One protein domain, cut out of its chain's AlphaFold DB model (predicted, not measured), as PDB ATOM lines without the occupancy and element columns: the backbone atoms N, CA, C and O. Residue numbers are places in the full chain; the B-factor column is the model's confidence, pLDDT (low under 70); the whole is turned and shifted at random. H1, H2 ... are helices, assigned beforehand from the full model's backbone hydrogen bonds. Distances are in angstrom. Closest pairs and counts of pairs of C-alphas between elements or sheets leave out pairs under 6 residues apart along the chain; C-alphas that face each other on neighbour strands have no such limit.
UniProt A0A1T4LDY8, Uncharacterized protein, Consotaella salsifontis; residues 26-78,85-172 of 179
ATOM      1  N   GLY A  26     -42.854  23.894  49.784       80.88
ATOM      2  CA  GLY A  26     -42.756  23.977  51.238       80.88
ATOM      3  C   GLY A  26     -41.705  24.976  51.760       80.88
ATOM      4  O   GLY A  26     -40.807  25.429  51.048       80.88
ATOM      5  N   PRO A  27     -41.745  25.342  53.059       85.25
ATOM      6  CA  PRO A  27     -40.762  26.244  53.669       85.25
ATOM      7  C   PRO A  27     -39.292  25.816  53.526       85.25
ATOM      8  O   PRO A  27     -38.406  26.675  53.575       85.25
ATOM      9  N   ILE A  28     -39.016  24.512  53.399       89.38
ATOM     10  CA  ILE A  28     -37.647  23.997  53.279       89.38
ATOM     11  C   ILE A  28     -36.992  24.376  51.945       89.38
ATOM     12  O   ILE A  28     -35.805  24.713  51.946       89.38
ATOM     13  N   GLU A  29     -37.758  24.449  50.856       89.06
ATOM     14  CA  GLU A  29     -37.262  24.815  49.526       89.06
ATOM     15  C   GLU A  29     -36.672  26.232  49.515       89.06
ATOM     16  O   GLU A  29     -35.616  26.483  48.937       89.06
ATOM     17  N   TRP A  30     -37.256  27.179  50.262       87.31
ATOM     18  CA  TRP A  30     -36.688  28.529  50.399       87.31
ATOM     19  C   TRP A  30     -35.316  28.524  51.080       87.31
ATOM     20  O   TRP A  30     -34.420  29.296  50.715       87.31
ATOM     21  N   ILE A  31     -35.138  27.660  52.082       92.00
ATOM     22  CA  ILE A  31     -33.860  27.492  52.783       92.00
ATOM     23  C   ILE A  31     -32.841  26.860  51.833       92.00
ATOM     24  O   ILE A  31     -31.706  27.335  51.737       92.00
ATOM     25  N   GLN A  32     -33.248  25.829  51.096       94.94
ATOM     26  CA  GLN A  32     -32.433  25.178  50.078       94.94
ATOM     27  C   GLN A  32     -32.011  26.157  48.973       94.94
ATOM     28  O   GLN A  32     -30.812  26.287  48.715       94.94
ATOM     29  N   ALA A  33     -32.949  26.923  48.408       93.88
ATOM     30  CA  ALA A  33     -32.719  27.971  47.415       93.88
ATOM     31  C   ALA A  33     -31.696  29.009  47.901       93.88
ATOM     32  O   ALA A  33     -30.782  29.396  47.164       93.88
ATOM     33  N   ALA A  34     -31.795  29.439  49.163       95.12
ATOM     34  CA  ALA A  34     -30.836  30.366  49.756       95.12
ATOM     35  C   ALA A  34     -29.434  29.745  49.878       95.12
ATOM     36  O   ALA A  34     -28.439  30.368  49.497       95.12
ATOM     37  N   ILE A  35     -29.333  28.507  50.374       97.31
ATOM     38  CA  ILE A  35     -28.056  27.802  50.553       97.31
ATOM     39  C   ILE A  35     -27.387  27.534  49.203       97.31
ATOM     40  O   ILE A  35     -26.199  27.826  49.035       97.31
ATOM     41  N   VAL A  36     -28.132  27.008  48.230       97.12
ATOM     42  CA  VAL A  36     -27.605  26.682  46.901       97.12
ATOM     43  C   VAL A  36     -27.277  27.946  46.103       97.12
ATOM     44  O   VAL A  36     -26.263  27.985  45.405       97.12
ATOM     45  N   GLY A  37     -28.024  29.035  46.311       97.56
ATOM     46  CA  GLY A  37     -27.691  30.362  45.793       97.56
ATOM     47  C   GLY A  37     -26.372  30.897  46.354       97.56
ATOM     48  O   GLY A  37     -25.506  31.336  45.593       97.56
ATOM     49  N   LEU A  38     -26.155  30.795  47.669       98.12
ATOM     50  CA  LEU A  38     -24.868  31.144  48.285       98.12
ATOM     51  C   LEU A  38     -23.730  30.270  47.741       98.12
ATOM     52  O   LEU A  38     -22.650  30.785  47.439       98.12
ATOM     53  N   ALA A  39     -23.966  28.969  47.561       97.88
ATOM     54  CA  ALA A  39     -22.985  28.054  46.987       97.88
ATOM     55  C   ALA A  39     -22.611  28.472  45.554       97.88
ATOM     56  O   ALA A  39     -21.424  28.625  45.250       97.88
ATOM     57  N   ALA A  40     -23.600  28.769  44.704       97.81
ATOM     58  CA  ALA A  40     -23.382  29.284  43.355       97.81
ATOM     59  C   ALA A  40     -22.546  30.575  43.369       97.81
ATOM     60  O   ALA A  40     -21.559  30.677  42.638       97.81
ATOM     61  N   VAL A  41     -22.863  31.529  44.255       98.19
ATOM     62  CA  VAL A  41     -22.110  32.788  44.401       98.19
ATOM     63  C   VAL A  41     -20.645  32.527  44.747       98.19
ATOM     64  O   VAL A  41     -19.763  33.110  44.112       98.19
ATOM     65  N   THR A  42     -20.343  31.633  45.697       97.94
ATOM     66  CA  THR A  42     -18.941  31.329  46.045       97.94
ATOM     67  C   THR A  42     -18.144  30.807  44.843       97.94
ATOM     68  O   THR A  42     -16.995  31.214  44.639       97.94
ATOM     69  N   LEU A  43     -18.764  29.980  43.994       97.19
ATOM     70  CA  LEU A  43     -18.142  29.445  42.784       97.19
ATOM     71  C   LEU A  43     -18.011  30.491  41.669       97.19
ATOM     72  O   LEU A  43     -16.978  30.519  41.000       97.19
ATOM     73  N   VAL A  44     -18.977  31.402  41.510       97.44
ATOM     74  CA  VAL A  44     -18.849  32.559  40.602       97.44
ATOM     75  C   VAL A  44     -17.676  33.444  41.022       97.44
ATOM     76  O   VAL A  44     -16.844  33.812  40.190       97.44
ATOM     77  N   VAL A  45     -17.550  33.748  42.318       97.00
ATOM     78  CA  VAL A  45     -16.427  34.546  42.834       97.00
ATOM     79  C   VAL A  45     -15.099  33.826  42.595       97.00
ATOM     80  O   VAL A  45     -14.123  34.461  42.185       97.00
ATOM     81  N   ARG A  46     -15.042  32.499  42.784       94.94
ATOM     82  CA  ARG A  46     -13.854  31.703  42.441       94.94
ATOM     83  C   ARG A  46     -13.533  31.783  40.948       94.94
ATOM     84  O   ARG A  46     -12.387  32.055  40.597       94.94
ATOM     85  N   ALA A  47     -14.526  31.598  40.080       95.25
ATOM     86  CA  ALA A  47     -14.362  31.689  38.632       95.25
ATOM     87  C   ALA A  47     -13.827  33.057  38.193       95.25
ATOM     88  O   ALA A  47     -12.960  33.143  37.324       95.25
ATOM     89  N   TRP A  48     -14.285  34.135  38.826       94.38
ATOM     90  CA  TRP A  48     -13.806  35.478  38.518       94.38
ATOM     91  C   TRP A  48     -12.355  35.713  38.972       94.38
ATOM     92  O   TRP A  48     -11.577  36.352  38.261       94.38
ATOM     93  N   ARG A  49     -11.963  35.162  40.128       93.12
ATOM     94  CA  ARG A  49     -10.605  35.301  40.684       93.12
ATOM     95  C   ARG A  49      -9.553  34.447  39.972       93.12
ATOM     96  O   ARG A  49      -8.372  34.781  40.037       93.12
ATOM     97  N   SER A  50      -9.948  33.366  39.305       89.62
ATOM     98  CA  SER A  50      -9.019  32.394  38.720       89.62
ATOM     99  C   SER A  50      -8.883  32.538  37.205       89.62
ATOM    100  O   SER A  50      -9.849  32.425  36.457       89.62
ATOM    101  N   ARG A  51      -7.644  32.694  36.722       86.50
ATOM    102  CA  ARG A  51      -7.291  32.615  35.289       86.50
ATOM    103  C   ARG A  51      -6.670  31.256  34.955       86.50
ATOM    104  O   ARG A  51      -5.604  31.199  34.350       86.50
ATOM    105  N   SER A  52      -7.320  30.181  35.386       89.25
ATOM    106  CA  SER A  52      -6.853  28.797  35.259       89.25
ATOM    107  C   SER A  52      -8.028  27.861  34.929       89.25
ATOM    108  O   SER A  52      -9.182  28.297  34.983       89.25
ATOM    109  N   PRO A  53      -7.785  26.570  34.622       92.44
ATOM    110  CA  PRO A  53      -8.857  25.591  34.410       92.44
ATOM    111  C   PRO A  53      -9.838  25.472  35.587       92.44
ATOM    112  O   PRO A  53     -11.008  25.173  35.373       92.44
ATOM    113  N   VAL A  54      -9.397  25.780  36.813       92.81
ATOM    114  CA  VAL A  54     -10.269  25.832  37.999       92.81
ATOM    115  C   VAL A  54     -11.375  26.871  37.831       92.81
ATOM    116  O   VAL A  54     -12.501  26.620  38.242       92.81
ATOM    117  N   GLY A  55     -11.084  28.015  37.204       93.75
ATOM    118  CA  GLY A  55     -12.089  29.052  36.973       93.75
ATOM    119  C   GLY A  55     -13.184  28.602  36.002       93.75
ATOM    120  O   GLY A  55     -14.361  28.856  36.245       93.75
ATOM    121  N   LEU A  56     -12.812  27.860  34.953       94.69
ATOM    122  CA  LEU A  56     -13.754  27.250  34.005       94.69
ATOM    123  C   LEU A  56     -14.655  26.213  34.685       94.69
ATOM    124  O   LEU A  56     -15.874  26.271  34.542       94.69
ATOM    125  N   LEU A  57     -14.062  25.300  35.459       95.12
ATOM    126  CA  LEU A  57     -14.805  24.274  36.194       95.12
ATOM    127  C   LEU A  57     -15.725  24.891  37.258       95.12
ATOM    128  O   LEU A  57     -16.884  24.503  37.358       95.12
ATOM    129  N   ALA A  58     -15.250  25.904  37.991       96.25
ATOM    130  CA  ALA A  58     -16.059  26.641  38.959       96.25
ATOM    131  C   ALA A  58     -17.227  27.375  38.287       96.25
ATOM    132  O   ALA A  58     -18.332  27.354  38.815       96.25
ATOM    133  N   CYS A  59     -17.014  27.972  37.110       96.81
ATOM    134  CA  CYS A  59     -18.071  28.629  36.342       96.81
ATOM    135  C   CYS A  59     -19.147  27.635  35.877       96.81
ATOM    136  O   CYS A  59     -20.335  27.897  36.049       96.81
ATOM    137  N   GLY A  60     -18.743  26.471  35.356       96.44
ATOM    138  CA  GLY A  60     -19.680  25.411  34.975       96.44
ATOM    139  C   GLY A  60     -20.465  24.867  36.172       96.44
ATOM    140  O   GLY A  60     -21.685  24.768  36.119       96.44
ATOM    141  N   ALA A  61     -19.783  24.587  37.284       96.62
ATOM    142  CA  ALA A  61     -20.428  24.148  38.519       96.62
ATOM    143  C   ALA A  61     -21.398  25.202  39.083       96.62
ATOM    144  O   ALA A  61     -22.501  24.857  39.500       96.62
ATOM    145  N   ALA A  62     -21.029  26.486  39.041       97.62
ATOM    146  CA  ALA A  62     -21.905  27.578  39.452       97.62
ATOM    147  C   ALA A  62     -23.201  27.623  38.634       97.62
ATOM    148  O   ALA A  62     -24.252  27.911  39.196       97.62
ATOM    149  N   TYR A  63     -23.143  27.312  37.336       97.81
ATOM    150  CA  TYR A  63     -24.337  27.236  36.498       97.81
ATOM    151  C   TYR A  63     -25.277  26.105  36.909       97.81
ATOM    152  O   TYR A  63     -26.471  26.346  37.025       97.81
ATOM    153  N   PHE A  64     -24.759  24.912  37.207       96.69
ATOM    154  CA  PHE A  64     -25.608  23.822  37.698       96.69
ATOM    155  C   PHE A  64     -26.272  24.166  39.038       96.69
ATOM    156  O   PHE A  64     -27.463  23.922  39.203       96.69
ATOM    157  N   LEU A  65     -25.541  24.795  39.966       96.81
ATOM    158  CA  LEU A  65     -26.124  25.257  41.233       96.81
ATOM    159  C   LEU A  65     -27.142  26.384  41.024       96.81
ATOM    160  O   LEU A  65     -28.176  26.409  41.676       96.81
ATOM    161  N   TYR A  66     -26.891  27.294  40.084       97.00
ATOM    162  CA  TYR A  66     -27.858  28.311  39.684       97.00
ATOM    163  C   TYR A  66     -29.137  27.696  39.098       97.00
ATOM    164  O   TYR A  66     -30.236  28.129  39.434       97.00
ATOM    165  N   SER A  67     -29.018  26.665  38.262       95.75
ATOM    166  CA  SER A  67     -30.174  25.921  37.759       95.75
ATOM    167  C   SER A  67     -30.947  25.235  38.884       95.75
ATOM    168  O   SER A  67     -32.172  25.238  38.830       95.75
ATOM    169  N   ALA A  68     -30.258  24.718  39.909       94.38
ATOM    170  CA  ALA A  68     -30.902  24.180  41.106       94.38
ATOM    171  C   ALA A  68     -31.691  25.264  41.863       94.38
ATOM    172  O   ALA A  68     -32.854  25.037  42.160       94.38
ATOM    173  N   VAL A  69     -31.152  26.485  42.035       94.50
ATOM    174  CA  VAL A  69     -31.919  27.621  42.606       94.50
ATOM    175  C   VAL A  69     -33.233  27.836  41.853       94.50
ATOM    176  O   VAL A  69     -34.274  28.024  42.464       94.50
ATOM    177  N   LEU A  70     -33.200  27.834  40.518       93.00
ATOM    178  CA  LEU A  70     -34.408  28.039  39.712       93.00
ATOM    179  C   LEU A  70     -35.391  26.865  39.797       93.00
ATOM    180  O   LEU A  70     -36.576  27.051  39.504       93.00
ATOM    181  N   ARG A  71     -34.903  25.670  40.149       90.31
ATOM    182  CA  ARG A  71     -35.745  24.506  40.407       90.31
ATOM    183  C   ARG A  71     -36.511  24.706  41.718       90.31
ATOM    184  O   ARG A  71     -37.731  24.689  41.632       90.31
ATOM    185  N   GLU A  72     -35.812  25.089  42.793       89.62
ATOM    186  CA  GLU A  72     -36.376  25.352  44.139       89.62
ATOM    187  C   GLU A  72     -37.269  26.602  44.244       89.62
ATOM    188  O   GLU A  72     -37.877  26.863  45.273       89.62
ATOM    189  N   VAL A  73     -37.302  27.473  43.228       86.75
ATOM    190  CA  VAL A  73     -38.224  28.621  43.241       86.75
ATOM    191  C   VAL A  73     -39.600  28.161  42.762       86.75
ATOM    192  O   VAL A  73     -39.675  27.690  41.626       86.75
ATOM    193  N   PRO A  74     -40.697  28.406  43.497       83.56
ATOM    194  CA  PRO A  74     -42.033  27.960  43.113       83.56
ATOM    195  C   PRO A  74     -42.458  28.337  41.693       83.56
ATOM    196  O   PRO A  74     -42.177  29.443  41.200       83.56
ATOM    197  N   SER A  75     -43.178  27.433  41.019       83.88
ATOM    198  CA  SER A  75     -43.819  27.764  39.739       83.88
ATOM    199  C   SER A  75     -45.106  28.545  39.975       83.88
ATOM    200  O   SER A  75     -45.981  28.100  40.710       83.88
ATOM    201  N   CYS A  76     -45.296  29.672  39.281       84.19
ATOM    202  CA  CYS A  76     -46.538  30.457  39.401       84.19
ATOM    203  C   CYS A  76     -47.801  29.695  38.955       84.19
ATOM    204  O   CYS A  76     -48.913  30.166  39.175       84.19
ATOM    205  N   THR A  77     -47.632  28.571  38.258       79.75
ATOM    206  CA  THR A  77     -48.715  27.696  37.798       79.75
ATOM    207  C   THR A  77     -48.764  26.369  38.561       79.75
ATOM    208  O   THR A  77     -49.514  25.489  38.152       79.75
ATOM    209  N   SER A  78     -47.954  26.203  39.617       74.94
ATOM    210  CA  SER A  78     -47.970  25.011  40.473       74.94
ATOM    211  C   SER A  78     -49.319  24.880  41.183       74.94
ATOM    212  O   SER A  78     -49.911  25.878  41.603       74.94
ATOM    213  N   GLY A  85     -43.339  34.882  46.172       78.44
ATOM    214  CA  GLY A  85     -42.540  35.050  44.956       78.44
ATOM    215  C   GLY A  85     -42.520  33.753  44.151       78.44
ATOM    216  O   GLY A  85     -42.195  32.708  44.700       78.44
ATOM    217  N   CYS A  86     -42.840  33.817  42.863       86.12
ATOM    218  CA  CYS A  86     -42.842  32.663  41.965       86.12
ATOM    219  C   CYS A  86     -42.221  33.026  40.612       86.12
ATOM    220  O   CYS A  86     -42.102  34.206  40.259       86.12
ATOM    221  N   LEU A  87     -41.856  32.012  39.827       87.25
ATOM    222  CA  LEU A  87     -41.426  32.178  38.439       87.25
ATOM    223  C   LEU A  87     -42.316  31.370  37.499       87.25
ATOM    224  O   LEU A  87     -42.659  30.223  37.768       87.25
ATOM    225  N   THR A  88     -42.669  31.946  36.350       89.88
ATOM    226  CA  THR A  88     -43.322  31.167  35.289       89.88
ATOM    227  C   THR A  88     -42.307  30.234  34.630       89.88
ATOM    228  O   THR A  88     -41.111  30.538  34.586       89.88
ATOM    229  N   HIS A  89     -42.772  29.129  34.042       88.00
ATOM    230  CA  HIS A  89     -41.905  28.212  33.292       88.00
ATOM    231  C   HIS A  89     -41.085  28.937  32.213       88.00
ATOM    232  O   HIS A  89     -39.884  28.702  32.090       88.00
ATOM    233  N   THR A  90     -41.690  29.888  31.492       92.88
ATOM    234  CA  THR A  90     -40.992  30.717  30.495       92.88
ATOM    235  C   THR A  90     -39.817  31.479  31.101       92.88
ATOM    236  O   THR A  90     -38.739  31.511  30.512       92.88
ATOM    237  N   TRP A  91     -39.996  32.065  32.290       93.69
ATOM    238  CA  TRP A  91     -38.916  32.760  32.987       93.69
ATOM    239  C   TRP A  91     -37.848  31.798  33.496       93.69
ATOM    240  O   TRP A  91     -36.671  32.081  33.289       93.69
ATOM    241  N   LYS A  92     -38.221  30.648  34.079       92.38
ATOM    242  CA  LYS A  92     -37.253  29.619  34.499       92.38
ATOM    243  C   LYS A  92     -36.376  29.181  33.318       92.38
ATOM    244  O   LYS A  92     -35.151  29.258  33.406       92.38
ATOM    245  N   TYR A  93     -36.977  28.825  32.179       93.19
ATOM    246  CA  TYR A  93     -36.232  28.432  30.977       93.19
ATOM    247  C   TYR A  93     -35.401  29.574  30.387       93.19
ATOM    248  O   TYR A  93     -34.256  29.357  29.980       93.19
ATOM    249  N   GLY A  94     -35.938  30.796  30.353       96.25
ATOM    250  CA  GLY A  94     -35.218  31.974  29.868       96.25
ATOM    251  C   GLY A  94     -33.974  32.278  30.706       96.25
ATOM    252  O   GLY A  94     -32.895  32.491  30.158       96.25
ATOM    253  N   LEU A  95     -34.105  32.215  32.030       95.94
ATOM    254  CA  LEU A  95     -33.024  32.406  32.994       95.94
ATOM    255  C   LEU A  95     -31.964  31.295  32.896       95.94
ATOM    256  O   LEU A  95     -30.774  31.592  32.789       95.94
ATOM    257  N   MET A  96     -32.380  30.025  32.809       95.94
ATOM    258  CA  MET A  96     -31.467  28.900  32.558       95.94
ATOM    259  C   MET A  96     -30.708  29.051  31.233       95.94
ATOM    260  O   MET A  96     -29.504  28.796  31.176       95.94
ATOM    261  N   THR A  97     -31.382  29.496  30.171       97.06
ATOM    262  CA  THR A  97     -30.759  29.718  28.857       97.06
ATOM    263  C   THR A  97     -29.768  30.877  28.910       97.06
ATOM    264  O   THR A  97     -28.643  30.752  28.429       97.06
ATOM    265  N   ALA A  98     -30.142  31.991  29.543       97.38
ATOM    266  CA  ALA A  98     -29.255  33.131  29.735       97.38
ATOM    267  C   ALA A  98     -28.000  32.738  30.533       97.38
ATOM    268  O   ALA A  98     -26.887  33.065  30.121       97.38
ATOM    269  N   GLY A  99     -28.160  31.969  31.615       97.00
ATOM    270  CA  GLY A  99     -27.047  31.415  32.387       97.00
ATOM    271  C   GLY A  99     -26.113  30.547  31.536       97.00
ATOM    272  O   GLY A  99     -24.898  30.743  31.567       97.00
ATOM    273  N   ALA A 100     -26.668  29.655  30.710       97.75
ATOM    274  CA  ALA A 100     -25.883  28.806  29.813       97.75
ATOM    275  C   ALA A 100     -25.081  29.630  28.794       97.75
ATOM    276  O   ALA A 100     -23.899  29.364  28.567       97.75
ATOM    277  N   LEU A 101     -25.694  30.666  28.212       98.12
ATOM    278  CA  LEU A 101     -25.025  31.572  27.275       98.12
ATOM    279  C   LEU A 101     -23.895  32.362  27.946       98.12
ATOM    280  O   LEU A 101     -22.841  32.548  27.336       98.12
ATOM    281  N   LEU A 102     -24.069  32.787  29.201       97.12
ATOM    282  CA  LEU A 102     -23.018  33.460  29.972       97.12
ATOM    283  C   LEU A 102     -21.834  32.529  30.262       97.12
ATOM    284  O   LEU A 102     -20.684  32.938  30.089       97.12
ATOM    285  N   VAL A 103     -22.092  31.273  30.641       97.19
ATOM    286  CA  VAL A 103     -21.029  30.267  30.807       97.19
ATOM    287  C   VAL A 103     -20.316  30.012  29.486       97.19
ATOM    288  O   VAL A 103     -19.086  30.013  29.449       97.19
ATOM    289  N   LEU A 104     -21.058  29.852  28.388       97.44
ATOM    290  CA  LEU A 104     -20.474  29.655  27.064       97.44
ATOM    291  C   LEU A 104     -19.585  30.840  26.668       97.44
ATOM    292  O   LEU A 104     -18.451  30.640  26.228       97.44
ATOM    293  N   ALA A 105     -20.051  32.072  26.878       96.94
ATOM    294  CA  ALA A 105     -19.259  33.274  26.642       96.94
ATOM    295  C   ALA A 105     -17.980  33.281  27.498       96.94
ATOM    296  O   ALA A 105     -16.892  33.526  26.973       96.94
ATOM    297  N   TYR A 106     -18.072  32.938  28.787       95.69
ATOM    298  CA  TYR A 106     -16.905  32.815  29.664       95.69
ATOM    299  C   TYR A 106     -15.916  31.747  29.165       95.69
ATOM    300  O   TYR A 106     -14.707  31.988  29.135       95.69
ATOM    301  N   PHE A 107     -16.410  30.597  28.694       95.94
ATOM    302  CA  PHE A 107     -15.593  29.516  28.134       95.94
ATOM    303  C   PHE A 107     -14.869  29.959  26.860       95.94
ATOM    304  O   PHE A 107     -13.679  29.680  26.701       95.94
ATOM    305  N   VAL A 108     -15.547  30.703  25.982       96.75
ATOM    306  CA  VAL A 108     -14.949  31.289  24.774       96.75
ATOM    307  C   VAL A 108     -13.856  32.299  25.136       96.75
ATOM    308  O   VAL A 108     -12.760  32.247  24.572       96.75
ATOM    309  N   LEU A 109     -14.105  33.175  26.114       95.25
ATOM    310  CA  LEU A 109     -13.130  34.171  26.576       95.25
ATOM    311  C   LEU A 109     -11.897  33.526  27.230       95.25
ATOM    312  O   LEU A 109     -10.777  34.012  27.067       95.25
ATOM    313  N   GLN A 110     -12.076  32.404  27.929       93.38
ATOM    314  CA  GLN A 110     -11.008  31.668  28.613       93.38
ATOM    315  C   GLN A 110     -10.527  30.435  27.832       93.38
ATOM    316  O   GLN A 110      -9.853  29.571  28.398       93.38
ATOM    317  N   ARG A 111     -10.802  30.359  26.520       93.12
ATOM    318  CA  ARG A 111     -10.572  29.166  25.678       93.12
ATOM    319  C   ARG A 111      -9.172  28.556  25.771       93.12
ATOM    320  O   ARG A 111      -9.018  27.347  25.648       93.12
ATOM    321  N   ARG A 112      -8.148  29.375  26.039       92.81
ATOM    322  CA  ARG A 112      -6.751  28.933  26.222       92.81
ATOM    323  C   ARG A 112      -6.566  27.928  27.367       92.81
ATOM    324  O   ARG A 112      -5.608  27.166  27.355       92.81
ATOM    325  N   HIS A 113      -7.478  27.922  28.338       90.56
ATOM    326  CA  HIS A 113      -7.438  27.053  29.515       90.56
ATOM    327  C   HIS A 113      -8.304  25.798  29.370       90.56
ATOM    328  O   HIS A 113      -8.185  24.897  30.200       90.56
ATOM    329  N   LEU A 114      -9.129  25.699  28.316       90.56
ATOM    330  CA  LEU A 114     -10.025  24.558  28.082       90.56
ATOM    331  C   LEU A 114      -9.290  23.213  28.033       90.56
ATOM    332  O   LEU A 114      -9.735  22.303  28.722       90.56
ATOM    333  N   PRO A 115      -8.142  23.050  27.341       90.50
ATOM    334  CA  PRO A 115      -7.438  21.763  27.341       90.50
ATOM    335  C   PRO A 115      -6.996  21.323  28.742       90.50
ATOM    336  O   PRO A 115      -6.780  20.141  29.000       90.50
ATOM    337  N   GLY A 116      -6.849  22.277  29.665       87.31
ATOM    338  CA  GLY A 116      -6.466  22.007  31.038       87.31
ATOM    339  C   GLY A 116      -7.567  21.352  31.868       87.31
ATOM    340  O   GLY A 116      -7.221  20.648  32.807       87.31
ATOM    341  N   ILE A 117      -8.854  21.525  31.543       89.50
ATOM    342  CA  ILE A 117      -9.965  21.040  32.390       89.50
ATOM    343  C   ILE A 117      -9.958  19.513  32.555       89.50
ATOM    344  O   ILE A 117     -10.354  19.009  33.599       89.50
ATOM    345  N   PHE A 118      -9.449  18.789  31.553       89.00
ATOM    346  CA  PHE A 118      -9.367  17.327  31.543       89.00
ATOM    347  C   PHE A 118      -8.150  16.777  32.291       89.00
ATOM    348  O   PHE A 118      -7.984  15.564  32.396       89.00
ATOM    349  N   ARG A 119      -7.261  17.641  32.797       88.69
ATOM    350  CA  ARG A 119      -6.124  17.173  33.591       88.69
ATOM    351  C   ARG A 119      -6.641  16.657  34.937       88.69
ATOM    352  O   ARG A 119      -7.308  17.432  35.628       88.69
ATOM    353  N   PRO A 120      -6.250  15.439  35.365       88.00
ATOM    354  CA  PRO A 120      -6.736  14.828  36.601       88.00
ATOM    355  C   PRO A 120      -6.632  15.745  37.815       88.00
ATOM    356  O   PRO A 120      -7.564  15.829  38.599       88.00
ATOM    357  N   ARG A 121      -5.536  16.508  37.930       85.94
ATOM    358  CA  ARG A 121      -5.335  17.440  39.047       85.94
ATOM    359  C   ARG A 121      -6.456  18.467  39.210       85.94
ATOM    360  O   ARG A 121      -6.727  18.858  40.328       85.94
ATOM    361  N   TRP A 122      -7.087  18.909  38.117       85.62
ATOM    362  CA  TRP A 122      -8.141  19.921  38.159       85.62
ATOM    363  C   TRP A 122      -9.522  19.287  38.216       85.62
ATOM    364  O   TRP A 122     -10.361  19.745  38.982       85.62
ATOM    365  N   SER A 123      -9.762  18.222  37.449       80.25
ATOM    366  CA  SER A 123     -11.046  17.519  37.473       80.25
ATOM    367  C   SER A 123     -11.293  16.835  38.818       80.25
ATOM    368  O   SER A 123     -12.408  16.881  39.333       80.25
ATOM    369  N   LEU A 124     -10.253  16.259  39.431       88.81
ATOM    370  CA  LEU A 124     -10.359  15.640  40.749       88.81
ATOM    371  C   LEU A 124     -10.565  16.675  41.852       88.81
ATOM    372  O   LEU A 124     -11.239  16.347  42.811       88.81
ATOM    373  N   THR A 125     -10.119  17.930  41.730       90.12
ATOM    374  CA  THR A 125     -10.452  18.969  42.730       90.12
ATOM    375  C   THR A 125     -11.964  19.132  42.915       90.12
ATOM    376  O   THR A 125     -12.415  19.465  44.006       90.12
ATOM    377  N   PHE A 126     -12.750  18.862  41.871       92.50
ATOM    378  CA  PHE A 126     -14.209  18.960  41.885       92.50
ATOM    379  C   PHE A 126     -14.908  17.636  42.226       92.50
ATOM    380  O   PHE A 126     -16.137  17.585  42.204       92.50
ATOM    381  N   TRP A 127     -14.165  16.587  42.616       92.62
ATOM    382  CA  TRP A 127     -14.747  15.331  43.104       92.62
ATOM    383  C   TRP A 127     -15.798  15.522  44.212       92.62
ATOM    384  O   TRP A 127     -16.774  14.772  44.191       92.62
ATOM    385  N   PRO A 128     -15.700  16.510  45.136       92.69
ATOM    386  CA  PRO A 128     -16.730  16.697  46.151       92.69
ATOM    387  C   PRO A 128     -18.104  16.991  45.528       92.69
ATOM    388  O   PRO A 128     -19.120  16.502  46.014       92.69
ATOM    389  N   LEU A 129     -18.173  17.685  44.389       93.00
ATOM    390  CA  LEU A 129     -19.455  17.911  43.713       93.00
ATOM    391  C   LEU A 129     -20.084  16.622  43.167       93.00
ATOM    392  O   LEU A 129     -21.299  16.580  43.000       93.00
ATOM    393  N   LEU A 130     -19.306  15.556  42.948       92.69
ATOM    394  CA  LEU A 130     -19.861  14.238  42.616       92.69
ATOM    395  C   LEU A 130     -20.628  13.639  43.799       92.69
ATOM    396  O   LEU A 130     -21.596  12.916  43.588       92.69
ATOM    397  N   VAL A 131     -20.238  13.963  45.037       93.81
ATOM    398  CA  VAL A 131     -20.991  13.575  46.238       93.81
ATOM    399  C   VAL A 131     -22.329  14.308  46.276       93.81
ATOM    400  O   VAL A 131     -23.352  13.666  46.492       93.81
ATOM    401  N   SER A 132     -22.344  15.618  46.007       94.50
ATOM    402  CA  SER A 132     -23.595  16.381  45.864       94.50
ATOM    403  C   SER A 132     -24.477  15.814  44.746       94.50
ATOM    404  O   SER A 132     -25.658  15.567  44.965       94.50
ATOM    405  N   ALA A 133     -23.907  15.518  43.575       93.44
ATOM    406  CA  ALA A 133     -24.648  14.904  42.474       93.44
ATOM    407  C   ALA A 133     -25.244  13.540  42.862       93.44
ATOM    408  O   ALA A 133     -26.397  13.261  42.549       93.44
ATOM    409  N   ALA A 134     -24.497  12.702  43.588       94.81
ATOM    410  CA  ALA A 134     -24.996  11.422  44.085       94.81
ATOM    411  C   ALA A 134     -26.137  11.578  45.102       94.81
ATOM    412  O   ALA A 134     -27.078  10.790  45.078       94.81
ATOM    413  N   LEU A 135     -26.074  12.592  45.971       94.94
ATOM    414  CA  LEU A 135     -27.159  12.904  46.904       94.94
ATOM    415  C   LEU A 135     -28.425  13.354  46.168       94.94
ATOM    416  O   LEU A 135     -29.492  12.854  46.494       94.94
ATOM    417  N   LEU A 136     -28.299  14.215  45.152       94.56
ATOM    418  CA  LEU A 136     -29.440  14.657  44.336       94.56
ATOM    419  C   LEU A 136     -30.059  13.502  43.540       94.56
ATOM    420  O   LEU A 136     -31.271  13.360  43.510       94.56
ATOM    421  N   MET A 137     -29.244  12.617  42.954       94.12
ATOM    422  CA  MET A 137     -29.769  11.417  42.284       94.12
ATOM    423  C   MET A 137     -30.522  10.491  43.250       94.12
ATOM    424  O   MET A 137     -31.489   9.846  42.855       94.12
ATOM    425  N   ALA A 138     -30.071  10.396  44.503       92.12
ATOM    426  CA  ALA A 138     -30.777   9.638  45.529       92.12
ATOM    427  C   ALA A 138     -32.066  10.343  45.988       92.12
ATOM    428  O   ALA A 138     -33.033   9.652  46.294       92.12
ATOM    429  N   ALA A 139     -32.083  11.679  46.014       92.44
ATOM    430  CA  ALA A 139     -33.263  12.479  46.335       92.44
ATOM    431  C   ALA A 139     -34.370  12.296  45.289       92.44
ATOM    432  O   ALA A 139     -35.453  11.852  45.639       92.44
ATOM    433  N   GLU A 140     -34.035  12.460  44.008       92.25
ATOM    434  CA  GLU A 140     -34.914  12.189  42.858       92.25
ATOM    435  C   GLU A 140     -35.453  10.744  42.869       92.25
ATOM    436  O   GLU A 140     -36.584  10.461  42.479       92.25
ATOM    437  N   TYR A 141     -34.646   9.777  43.317       91.62
ATOM    438  CA  TYR A 141     -35.143   8.413  43.499       91.62
ATOM    439  C   TYR A 141     -36.167   8.320  44.644       91.62
ATOM    440  O   TYR A 141     -37.118   7.548  44.542       91.62
ATOM    441  N   GLY A 142     -35.984   9.093  45.718       87.50
ATOM    442  CA  GLY A 142     -36.947   9.242  46.810       87.50
ATOM    443  C   GLY A 142     -38.267   9.871  46.356       87.50
ATOM    444  O   GLY A 142     -39.322   9.318  46.673       87.50
ATOM    445  N   GLU A 143     -38.209  10.929  45.544       88.19
ATOM    446  CA  GLU A 143     -39.372  11.593  44.927       88.19
ATOM    447  C   GLU A 143     -40.245  10.585  44.166       88.19
ATOM    448  O   GLU A 143     -41.448  10.454  44.394       88.19
ATOM    449  N   ARG A 144     -39.616   9.758  43.316       90.94
ATOM    450  CA  ARG A 144     -40.301   8.712  42.531       90.94
ATOM    451  C   ARG A 144     -40.983   7.647  43.383       90.94
ATOM    452  O   ARG A 144     -41.856   6.937  42.888       90.94
ATOM    453  N   MET A 145     -40.560   7.509  44.635       90.00
ATOM    454  CA  MET A 145     -41.153   6.611  45.622       90.00
ATOM    455  C   MET A 145     -42.148   7.335  46.545       90.00
ATOM    456  O   MET A 145     -42.632   6.717  47.493       90.00
ATOM    457  N   HIS A 146     -42.467   8.604  46.266       87.00
ATOM    458  CA  HIS A 146     -43.328   9.487  47.059       87.00
ATOM    459  C   HIS A 146     -42.841   9.685  48.502       87.00
ATOM    460  O   HIS A 146     -43.636   9.735  49.442       87.00
ATOM    461  N   MET A 147     -41.520   9.758  48.690       87.56
ATOM    462  CA  MET A 147     -40.883   9.982  49.989       87.56
ATOM    463  C   MET A 147     -40.305  11.401  50.062       87.56
ATOM    464  O   MET A 147     -39.081  11.565  50.089       87.56
ATOM    465  N   MET A 148     -41.183  12.408  50.108       88.94
ATOM    466  CA  MET A 148     -40.790  13.824  50.028       88.94
ATOM    467  C   MET A 148     -39.830  14.230  51.156       88.94
ATOM    468  O   MET A 148     -38.821  14.884  50.921       88.94
ATOM    469  N   GLU A 149     -40.019  13.739  52.387       89.00
ATOM    470  CA  GLU A 149     -39.106  14.070  53.491       89.00
ATOM    471  C   GLU A 149     -37.678  13.550  53.255       89.00
ATOM    472  O   GLU A 149     -36.706  14.123  53.756       89.00
ATOM    473  N   ILE A 150     -37.533  12.445  52.517       89.31
ATOM    474  CA  ILE A 150     -36.228  11.876  52.164       89.31
ATOM    475  C   ILE A 150     -35.583  12.682  51.048       89.31
ATOM    476  O   ILE A 150     -34.394  12.986  51.154       89.31
ATOM    477  N   GLU A 151     -36.352  13.008  50.013       93.00
ATOM    478  CA  GLU A 151     -35.930  13.867  48.911       93.00
ATOM    479  C   GLU A 151     -35.385  15.188  49.452       93.00
ATOM    480  O   GLU A 151     -34.175  15.413  49.441       93.00
ATOM    481  N   GLU A 152     -36.248  15.975  50.077       92.19
ATOM    482  CA  GLU A 152     -35.959  17.311  50.583       92.19
ATOM    483  C   GLU A 152     -34.784  17.343  51.571       92.19
ATOM    484  O   GLU A 152     -33.937  18.247  51.582       92.19
ATOM    485  N   THR A 153     -34.675  16.312  52.415       93.50
ATOM    486  CA  THR A 153     -33.537  16.181  53.329       93.50
ATOM    487  C   THR A 153     -32.244  15.950  52.548       93.50
ATOM    488  O   THR A 153     -31.225  16.589  52.828       93.50
ATOM    489  N   LEU A 154     -32.242  15.031  51.581       94.31
ATOM    490  CA  LEU A 154     -31.057  14.735  50.780       94.31
ATOM    491  C   LEU A 154     -30.617  15.925  49.928       94.31
ATOM    492  O   LEU A 154     -29.409  16.173  49.834       94.31
ATOM    493  N   GLU A 155     -31.561  16.680  49.373       95.31
ATOM    494  CA  GLU A 155     -31.285  17.906  48.627       95.31
ATOM    495  C   GLU A 155     -30.669  18.975  49.524       95.31
ATOM    496  O   GLU A 155     -29.578  19.477  49.232       95.31
ATOM    497  N   LEU A 156     -31.256  19.216  50.700       94.81
ATOM    498  CA  LEU A 156     -30.703  20.142  51.685       94.81
ATOM    499  C   LEU A 156     -29.264  19.768  52.083       94.81
ATOM    500  O   LEU A 156     -28.374  20.625  52.109       94.81
ATOM    501  N   PHE A 157     -28.992  18.486  52.352       95.31
ATOM    502  CA  PHE A 157     -27.632  18.013  52.638       95.31
ATOM    503  C   PHE A 157     -26.688  18.195  51.443       95.31
ATOM    504  O   PHE A 157     -25.523  18.562  51.636       95.31
ATOM    505  N   SER A 158     -27.168  17.957  50.220       96.56
ATOM    506  CA  SER A 158     -26.402  18.175  48.993       96.56
ATOM    507  C   SER A 158     -25.982  19.636  48.844       96.56
ATOM    508  O   SER A 158     -24.813  19.918  48.555       96.56
ATOM    509  N   TYR A 159     -26.899  20.566  49.118       97.12
ATOM    510  CA  TYR A 159     -26.665  22.004  49.011       97.12
ATOM    511  C   TYR A 159     -25.744  22.533  50.107       97.12
ATOM    512  O   TYR A 159     -24.828  23.303  49.809       97.12
ATOM    513  N   PHE A 160     -25.878  22.061  51.350       97.19
ATOM    514  CA  PHE A 160     -24.902  22.370  52.401       97.19
ATOM    515  C   PHE A 160     -23.499  21.877  52.044       97.19
ATOM    516  O   PHE A 160     -22.514  22.590  52.254       97.19
ATOM    517  N   TYR A 161     -23.397  20.673  51.478       96.62
ATOM    518  CA  TYR A 161     -22.122  20.119  51.045       96.62
ATOM    519  C   TYR A 161     -21.508  20.941  49.900       96.62
ATOM    520  O   TYR A 161     -20.325  21.288  49.953       96.62
ATOM    521  N   ALA A 162     -22.318  21.341  48.912       97.44
ATOM    522  CA  ALA A 162     -21.896  22.213  47.819       97.44
ATOM    523  C   ALA A 162     -21.436  23.593  48.323       97.44
ATOM    524  O   ALA A 162     -20.409  24.101  47.866       97.44
ATOM    525  N   LEU A 163     -22.135  24.179  49.301       97.88
ATOM    526  CA  LEU A 163     -21.744  25.440  49.934       97.88
ATOM    527  C   LEU A 163     -20.408  25.311  50.672       97.88
ATOM    528  O   LEU A 163     -19.524  26.154  50.504       97.88
ATOM    529  N   ALA A 164     -20.234  24.254  51.468       97.62
ATOM    530  CA  ALA A 164     -18.985  23.990  52.179       97.62
ATOM    531  C   ALA A 164     -17.810  23.815  51.203       97.62
ATOM    532  O   ALA A 164     -16.740  24.398  51.409       97.62
ATOM    533  N   PHE A 165     -18.025  23.078  50.109       97.06
ATOM    534  CA  PHE A 165     -17.052  22.928  49.032       97.06
ATOM    535  C   PHE A 165     -16.717  24.266  48.365       97.06
ATOM    536  O   PHE A 165     -15.541  24.605  48.231       97.06
ATOM    537  N   GLY A 166     -17.726  25.054  47.985       96.62
ATOM    538  CA  GLY A 166     -17.528  26.362  47.365       96.62
ATOM    539  C   GLY A 166     -16.726  27.313  48.256       96.62
ATOM    540  O   GLY A 166     -15.778  27.952  47.797       96.62
ATOM    541  N   TRP A 167     -17.011  27.322  49.561       97.12
ATOM    542  CA  TRP A 167     -16.231  28.060  50.556       97.12
ATOM    543  C   TRP A 167     -14.791  27.574  50.699       97.12
ATOM    544  O   TRP A 167     -13.888  28.397  50.857       97.12
ATOM    545  N   TRP A 168     -14.563  26.262  50.695       96.25
ATOM    546  CA  TRP A 168     -13.219  25.687  50.734       96.25
ATOM    547  C   TRP A 168     -12.422  26.075  49.484       96.25
ATOM    548  O   TRP A 168     -11.311  26.593  49.600       96.25
ATOM    549  N   LEU A 169     -13.023  25.928  48.302       94.25
ATOM    550  CA  LEU A 169     -12.405  26.260  47.021       94.25
ATOM    551  C   LEU A 169     -12.099  27.760  46.903       94.25
ATOM    552  O   LEU A 169     -11.068  28.151  46.358       94.25
ATOM    553  N   LEU A 170     -12.967  28.622  47.440       93.75
ATOM    554  CA  LEU A 170     -12.774  30.073  47.438       93.75
ATOM    555  C   LEU A 170     -11.570  30.522  48.285       93.75
ATOM    556  O   LEU A 170     -10.970  31.556  47.982       93.75
ATOM    557  N   ARG A 171     -11.215  29.762  49.329       92.81
ATOM    558  CA  ARG A 171     -10.049  30.036  50.188       92.81
ATOM    559  C   ARG A 171      -8.726  29.608  49.558       92.81
ATOM    560  O   ARG A 171      -7.679  30.049  50.025       92.81
ATOM    561  N   GLN A 172      -8.756  28.775  48.520       88.94
ATOM    562  CA  GLN A 172      -7.542  28.359  47.827       88.94
ATOM    563  C   GLN A 172      -6.945  29.510  47.008       88.94
ATOM    564  O   GLN A 172      -7.692  30.290  46.396       88.94
TER     565      GLN A 172
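What this domain is: This is residues 26 to 78 and 85 to 172 of the 179 residues of an uncharacterized protein of Consotaella salsifontis (UniProt A0A1T4LDY8). Two helical hairpins, H1 with H2 and H5 with H6, make a four-helix bundle; H3 packs along H2 outside it, and little H4 crosses one end. The printed part has 141 residues with six named helices, H1 to H6 in order, and no named strand: all helix. It is compact, radius of gyration of the C-alphas 15.6 A, spans 45 by 29 by 24 A.

Where its parts are: H1, residues 27 to 49, 34.1 A long, begins at C-alpha 27 (-40.762, 26.244, 53.669). H2 is 53 to 72, 29.2 A; H3 89 to 109, 30.1 A; H4 111 to 116, 9.8 A; H5 120 to 143, 33.8 A. H6, 148 to 171, 34.8 A, ends at C-alpha 171 (-10.049, 30.036, 50.188).

How they stand to each other: H1 touches the hub H2, opposite ways at a shallow tilt of 19 degrees; closest C-alphas, Ala 47 and Gly 55, 3.9 A. H2 touches H3, closest C-alphas Ser 67 and Met 96, 6.1 A. H1 and H3 are apart. H2 and H6 are near each other. Every O i to N i+4 pair is within hydrogen-bond range in H2, H3 and H6; H1 has 18 of 19, H5 13 of 20, H4 0 of 2 but 2 of 3 O i to N i+3 pairs.

The domain as a whole: Residues 79 to 84 are cut out; C-alphas 78 and 85 are 12.3 A apart. No printed residue is under 70 in pLDDT.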